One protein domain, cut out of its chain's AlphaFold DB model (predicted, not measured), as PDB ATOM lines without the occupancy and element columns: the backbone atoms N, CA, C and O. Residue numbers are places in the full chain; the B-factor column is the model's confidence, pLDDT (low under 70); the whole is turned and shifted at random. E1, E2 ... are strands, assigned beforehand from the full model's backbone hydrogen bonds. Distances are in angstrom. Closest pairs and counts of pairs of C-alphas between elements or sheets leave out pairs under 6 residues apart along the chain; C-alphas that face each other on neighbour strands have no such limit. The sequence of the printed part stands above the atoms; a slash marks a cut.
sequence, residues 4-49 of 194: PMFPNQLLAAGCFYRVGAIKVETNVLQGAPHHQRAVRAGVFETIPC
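Overview. This is residues 4 to 49 of the 194 residues of an uncharacterized protein of Aphanomyces astaci (UniProt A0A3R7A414). What shape does the model have? It is a long, narrow ribbon of three antiparallel strands, strongly twisted, with E2 in the middle, E1 and E3 along its two sides, and the two hairpin loops, residues 13 to 18 and 31 to 36, at opposite ends of the length. How is it made up? The printed part has 46 residues, with no named helix and three named strands in the order E1, E2, E3 both along the chain and across the sheet, and its class is all strand. How spread out is it? It is only just loose, close to extended, with a radius of gyration of the C-alphas of 13.9 A, and its outline is a rod spanning 46 by 17 by 12 A.

Along the chain. Where is the inner strand? E2 holds residues 19 to 30 and measures 31.9 A from first to last C-alpha, beginning at C-alpha 19 at (-25.353, 70.570, -56.797). Where are the edge strands? E1, residues 4 to 12, begins at C-alpha 4 at (-9.963, 76.223, -69.133) and measures 22.8 A. E3, residues 37 to 48, measures 26.9 A and ends at C-alpha 48 at (-26.422, 72.988, -65.071). Do the strands bend? E1 bends by 57 degrees at residue 8, and E3 bends by 85 degrees at residue 42.

Arrangement. How does E3 stand to E2? They form an antiparallel hairpin, with 155 degrees between their directions. The C-alphas of Ala 21 and Pro 48 face each other at 4.0 A; N 28 and O 39, at 2.8 A, and N 24 and O 45, at 2.9 A, are within hydrogen-bond range. How does E1 stand to E2? They too form an antiparallel hairpin, at 156 degrees, and the C-alphas of Ala 12 and Gly 20 face each other at 4.9 A. N 20 and O 11, at 2.8 A, and N 23 and O 9, at 2.9 A, are within hydrogen-bond range. What does this sequence of strands make? E1, E2 and E3 are a meander, each strand the antiparallel neighbour of the one before. How near do the edge strands come? The closest C-alphas of E1 and E3 are those of Pro 4 and Ala 38, 7.9 A apart.

Size, cuts and confidence. How large is it? The two C-alphas farthest apart are those of Cys 15 and Ala 32, at 46.0 A. Are there cuts or long links? The printed part has no cut, and the links E1 to E2 and E2 to E3 are short, with 6 residues each. Where is confidence low? The mean pLDDT of the printed part is 83.6, and residues 4 to 8 and 12 to 17 are under 70.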
ATOM      1  N   PRO A   4      -9.023  76.884 -70.035       43.38
ATOM      2  CA  PRO A   4      -9.963  76.223 -69.133       43.38
ATOM      3  C   PRO A   4     -10.597  77.205 -68.144       43.38
ATOM      4  O   PRO A   4      -9.925  78.072 -67.576       43.38
ATOM      5  N   MET A   5     -11.905  77.062 -67.944       46.16
ATOM      6  CA  MET A   5     -12.651  77.829 -66.953       46.16
ATOM      7  C   MET A   5     -12.426  77.246 -65.552       46.16
ATOM      8  O   MET A   5     -12.384  76.026 -65.385       46.16
ATOM      9  N   PHE A   6     -12.283  78.101 -64.536       40.84
ATOM     10  CA  PHE A   6     -12.151  77.659 -63.143       40.84
ATOM     11  C   PHE A   6     -13.519  77.675 -62.436       40.84
ATOM     12  O   PHE A   6     -14.312  78.591 -62.675       40.84
ATOM     13  N   PRO A   7     -13.821  76.693 -61.560       54.88
ATOM     14  CA  PRO A   7     -15.025  76.718 -60.732       54.88
ATOM     15  C   PRO A   7     -14.981  77.909 -59.776       54.88
ATOM     16  O   PRO A   7     -14.111  77.951 -58.906       54.88
ATOM     17  N   ASN A   8     -15.930  78.835 -59.897       57.50
ATOM     18  CA  ASN A   8     -16.011  79.985 -58.996       57.50
ATOM     19  C   ASN A   8     -17.088  79.810 -57.920       57.50
ATOM     20  O   ASN A   8     -16.948  80.363 -56.832       57.50
ATOM     21  N   GLN A   9     -18.149  79.036 -58.187       71.12
ATOM     22  CA  GLN A   9     -19.229  78.811 -57.221       71.12
ATOM     23  C   GLN A   9     -20.069  77.573 -57.572       71.12
ATOM     24  O   GLN A   9     -20.388  77.353 -58.741       71.12
ATOM     25  N   LEU A  10     -20.458  76.790 -56.559       72.06
ATOM     26  CA  LEU A  10     -21.483  75.745 -56.683       72.06
ATOM     27  C   LEU A  10     -22.850  76.342 -56.346       72.06
ATOM     28  O   LEU A  10     -22.990  77.027 -55.333       72.06
ATOM     29  N   LEU A  11     -23.847  76.080 -57.187       71.00
ATOM     30  CA  LEU A  11     -25.222  76.531 -56.987       71.00
ATOM     31  C   LEU A  11     -26.098  75.337 -56.606       71.00
ATOM     32  O   LEU A  11     -25.966  74.261 -57.191       71.00
ATOM     33  N   ALA A  12     -26.978  75.521 -55.623       65.25
ATOM     34  CA  ALA A  12     -27.880  74.473 -55.154       65.25
ATOM     35  C   ALA A  12     -29.103  74.330 -56.076       65.25
ATOM     36  O   ALA A  12     -29.660  75.329 -56.529       65.25
ATOM     37  N   ALA A  13     -29.557  73.097 -56.314       55.50
ATOM     38  CA  ALA A  13     -30.848  72.837 -56.951       55.50
ATOM     39  C   ALA A  13     -31.942  72.668 -55.891       55.50
ATOM     40  O   ALA A  13     -32.019  71.599 -55.297       55.50
ATOM     41  N   GLY A  14     -32.789  73.688 -55.682       64.44
ATOM     42  CA  GLY A  14     -34.141  73.603 -55.085       64.44
ATOM     43  C   GLY A  14     -34.328  72.994 -53.679       64.44
ATOM     44  O   GLY A  14     -35.385  73.162 -53.089       64.44
ATOM     45  N   CYS A  15     -33.349  72.305 -53.106       48.53
ATOM     46  CA  CYS A  15     -33.384  71.647 -51.808       48.53
ATOM     47  C   CYS A  15     -31.933  71.570 -51.297       48.53
ATOM     48  O   CYS A  15     -31.006  71.368 -52.083       48.53
ATOM     49  N   PHE A  16     -31.720  71.775 -49.998       56.03
ATOM     50  CA  PHE A  16     -30.486  72.306 -49.391       56.03
ATOM     51  C   PHE A  16     -29.168  71.500 -49.527       56.03
ATOM     52  O   PHE A  16     -28.176  71.884 -48.915       56.03
ATOM     53  N   TYR A  17     -29.082  70.433 -50.334       67.56
ATOM     54  CA  TYR A  17     -27.918  69.525 -50.318       67.56
ATOM     55  C   TYR A  17     -27.449  68.966 -51.671       67.56
ATOM     56  O   TYR A  17     -26.613  68.064 -51.689       67.56
ATOM     57  N   ARG A  18     -27.951  69.447 -52.817       84.44
ATOM     58  CA  ARG A  18     -27.534  68.927 -54.137       84.44
ATOM     59  C   ARG A  18     -26.985  70.022 -55.038       84.44
ATOM     60  O   ARG A  18     -27.568  71.102 -55.131       84.44
ATOM     61  N   VAL A  19     -25.880  69.719 -55.722       90.50
ATOM     62  CA  VAL A  19     -25.353  70.570 -56.797       90.50
ATOM     63  C   VAL A  19     -26.404  70.627 -57.906       90.50
ATOM     64  O   VAL A  19     -26.907  69.591 -58.329       90.50
ATOM     65  N   GLY A  20     -26.770  71.838 -58.315       92.38
ATOM     66  CA  GLY A  20     -27.689  72.103 -59.422       92.38
ATOM     67  C   GLY A  20     -27.009  72.726 -60.633       92.38
ATOM     68  O   GLY A  20     -27.436  72.517 -61.768       92.38
ATOM     69  N   ALA A  21     -25.947  73.492 -60.397       94.12
ATOM     70  CA  ALA A  21     -25.127  74.076 -61.442       94.12
ATOM     71  C   ALA A  21     -23.750  74.479 -60.907       94.12
ATOM     72  O   ALA A  21     -23.545  74.654 -59.701       94.12
ATOM     73  N   ILE A  22     -22.823  74.696 -61.831       95.12
ATOM     74  CA  ILE A  22     -21.524  75.307 -61.578       95.12
ATOM     75  C   ILE A  22     -21.455  76.651 -62.303       95.12
ATOM     76  O   ILE A  22     -21.708  76.740 -63.504       95.12
ATOM     77  N   LYS A  23     -21.110  77.709 -61.564       95.88
ATOM     78  CA  LYS A  23     -20.800  79.014 -62.148       95.88
ATOM     79  C   LYS A  23     -19.307  79.084 -62.435       95.88
ATOM     80  O   LYS A  23     -18.474  78.887 -61.542       95.88
ATOM     81  N   VAL A  24     -18.985  79.386 -63.681       95.88
ATOM     82  CA  VAL A  24     -17.628  79.431 -64.217       95.88
ATOM     83  C   VAL A  24     -17.362  80.794 -64.845       95.88
ATOM     84  O   VAL A  24     -18.288  81.497 -65.246       95.88
ATOM     85  N   GLU A  25     -16.096  81.191 -64.883       97.00
ATOM     86  CA  GLU A  25     -15.660  82.443 -65.502       97.00
ATOM     87  C   GLU A  25     -14.735  82.157 -66.681       97.00
ATOM     88  O   GLU A  25     -13.827  81.323 -66.593       97.00
ATOM     89  N   THR A  26     -14.968  82.868 -67.784       96.00
ATOM     90  CA  THR A  26     -14.112  82.813 -68.964       96.00
ATOM     91  C   THR A  26     -12.746  83.417 -68.650       96.00
ATOM     92  O   THR A  26     -12.639  84.494 -68.062       96.00
ATOM     93  N   ASN A  27     -11.693  82.737 -69.099       96.12
ATOM     94  CA  ASN A  27     -10.318  83.205 -68.976       96.12
ATOM     95  C   ASN A  27      -9.720  83.534 -70.348       96.12
ATOM     96  O   ASN A  27      -9.972  82.839 -71.334       96.12
ATOM     97  N   VAL A  28      -8.849  84.540 -70.379       95.69
ATOM     98  CA  VAL A  28      -7.964  84.849 -71.508       95.69
ATOM     99  C   VAL A  28      -6.525  84.466 -71.166       95.69
ATOM    100  O   VAL A  28      -6.090  84.605 -70.023       95.69
ATOM    101  N   LEU A  29      -5.778  83.965 -72.150       96.06
ATOM    102  CA  LEU A  29      -4.349  83.696 -71.984       96.06
ATOM    103  C   LEU A  29      -3.558  84.994 -72.123       96.06
ATOM    104  O   LEU A  29      -3.707  85.708 -73.112       96.06
ATOM    105  N   GLN A  30      -2.688  85.270 -71.156       96.25
ATOM    106  CA  GLN A  30      -1.747  86.388 -71.209       96.25
ATOM    107  C   GLN A  30      -0.326  85.908 -70.918       96.25
ATOM    108  O   GLN A  30      -0.132  85.034 -70.074       96.25
ATOM    109  N   GLY A  31       0.660  86.516 -71.582       95.06
ATOM    110  CA  GLY A  31       2.083  86.194 -71.442       95.06
ATOM    111  C   GLY A  31       2.703  85.612 -72.714       95.06
ATOM    112  O   GLY A  31       2.008  85.328 -73.691       95.06
ATOM    113  N   ALA A  32       4.026  85.451 -72.689       95.12
ATOM    114  CA  ALA A  32       4.788  84.843 -73.775       95.12
ATOM    115  C   ALA A  32       4.466  83.339 -73.922       95.12
ATOM    116  O   ALA A  32       4.036  82.717 -72.942       95.12
ATOM    117  N   PRO A  33       4.695  82.732 -75.104       93.38
ATOM    118  CA  PRO A  33       4.609  81.281 -75.277       93.38
ATOM    119  C   PRO A  33       5.351  80.529 -74.160       93.38
ATOM    120  O   PRO A  33       6.419  80.952 -73.730       93.38
ATOM    121  N   HIS A  34       4.758  79.440 -73.657       91.19
ATOM    122  CA  HIS A  34       5.252  78.629 -72.525       91.19
ATOM    123  C   HIS A  34       5.299  79.310 -71.141       91.19
ATOM    124  O   HIS A  34       5.564  78.640 -70.147       91.19
ATOM    125  N   HIS A  35       4.943  80.594 -71.043       93.75
ATOM    126  CA  HIS A  35       4.796  81.337 -69.783       93.75
ATOM    127  C   HIS A  35       3.411  81.984 -69.654       93.75
ATOM    128  O   HIS A  35       3.225  82.972 -68.939       93.75
ATOM    129  N   GLN A  36       2.431  81.446 -70.379       96.00
ATOM    130  CA  GLN A  36       1.076  81.968 -70.374       96.00
ATOM    131  C   GLN A  36       0.364  81.618 -69.069       96.00
ATOM    132  O   GLN A  36       0.496  80.517 -68.536       96.00
ATOM    133  N   ARG A  37      -0.453  82.553 -68.592       95.31
ATOM    134  CA  ARG A  37      -1.356  82.356 -67.458       95.31
ATOM    135  C   ARG A  37      -2.789  82.659 -67.869       95.31
ATOM    136  O   ARG A  37      -3.032  83.543 -68.689       95.31
ATOM    137  N   ALA A  38      -3.726  81.935 -67.270       95.44
ATOM    138  CA  ALA A  38      -5.144  82.240 -67.367       95.44
ATOM    139  C   ALA A  38      -5.448  83.504 -66.548       95.44
ATOM    140  O   ALA A  38      -5.137  83.563 -65.358       95.44
ATOM    141  N   VAL A  39      -6.041  84.512 -67.187       95.56
ATOM    142  CA  VAL A  39      -6.479  85.760 -66.553       95.56
ATOM    143  C   VAL A  39      -7.984  85.905 -66.723       95.56
ATOM    144  O   VAL A  39      -8.523  85.684 -67.805       95.56
ATOM    145  N   ARG A  40      -8.644  86.272 -65.628       95.12
ATOM    146  CA  ARG A  40     -10.092  86.443 -65.514       95.12
ATOM    147  C   ARG A  40     -10.603  87.497 -66.499       95.12
ATOM    148  O   ARG A  40     -10.074  88.606 -66.521       95.12
ATOM    149  N   ALA A  41     -11.621  87.158 -67.290       95.00
ATOM    150  CA  ALA A  41     -12.216  88.069 -68.272       95.00
ATOM    151  C   ALA A  41     -13.490  88.776 -67.770       95.00
ATOM    152  O   ALA A  41     -14.037  89.606 -68.488       95.00
ATOM    153  N   GLY A  42     -13.995  88.443 -66.574       94.75
ATOM    154  CA  GLY A  42     -15.221  89.027 -66.018       94.75
ATOM    155  C   GLY A  42     -16.525  88.535 -66.661       94.75
ATOM    156  O   GLY A  42     -17.601  88.971 -66.261       94.75
ATOM    157  N   VAL A  43     -16.447  87.621 -67.632       95.81
ATOM    158  CA  VAL A  43     -17.605  87.003 -68.290       95.81
ATOM    159  C   VAL A  43     -17.919  85.680 -67.604       95.81
ATOM    160  O   VAL A  43     -17.034  84.837 -67.450       95.81
ATOM    161  N   PHE A  44     -19.170  85.497 -67.187       95.69
ATOM    162  CA  PHE A  44     -19.608  84.322 -66.435       95.69
ATOM    163  C   PHE A  44     -20.636  83.506 -67.207       95.69
ATOM    164  O   PHE A  44     -21.528  84.058 -67.848       95.69
ATOM    165  N   GLU A  45     -20.562  82.194 -67.036       95.88
ATOM    166  CA  GLU A  45     -21.538  81.229 -67.527       95.88
ATOM    167  C   GLU A  45     -21.982  80.331 -66.366       95.88
ATOM    168  O   GLU A  45     -21.224  80.076 -65.425       95.88
ATOM    169  N   THR A  46     -23.233  79.872 -66.405       96.81
ATOM    170  CA  THR A  46     -23.758  78.889 -65.453       96.81
ATOM    171  C   THR A  46     -24.085  77.609 -66.199       96.81
ATOM    172  O   THR A  46     -24.937  77.616 -67.080       96.81
ATOM    173  N   ILE A  47     -23.424  76.518 -65.822       96.00
ATOM    174  CA  ILE A  47     -23.579  75.210 -66.455       96.00
ATOM    175  C   ILE A  47     -24.398  74.323 -65.509       96.00
ATOM    176  O   ILE A  47     -23.902  74.001 -64.422       96.00
ATOM    177  N   PRO A  48     -25.634  73.926 -65.867       96.12
ATOM    178  CA  PRO A  48     -26.422  72.988 -65.071       96.12
ATOM    179  C   PRO A  48     -25.698  71.647 -64.914       96.12
ATOM    180  O   PRO A  48     -25.251  71.055 -65.897       96.12
ATOM    181  N   CYS A  49     -25.562  71.158 -63.683       94.62
ATOM    182  CA  CYS A  49     -24.898  69.889 -63.390       94.62
ATOM    183  C   CYS A  49     -25.327  69.327 -62.029       94.62
ATOM    184  O   CYS A  49     -25.617  70.074 -61.102       94.62
TER     185      CYS A  49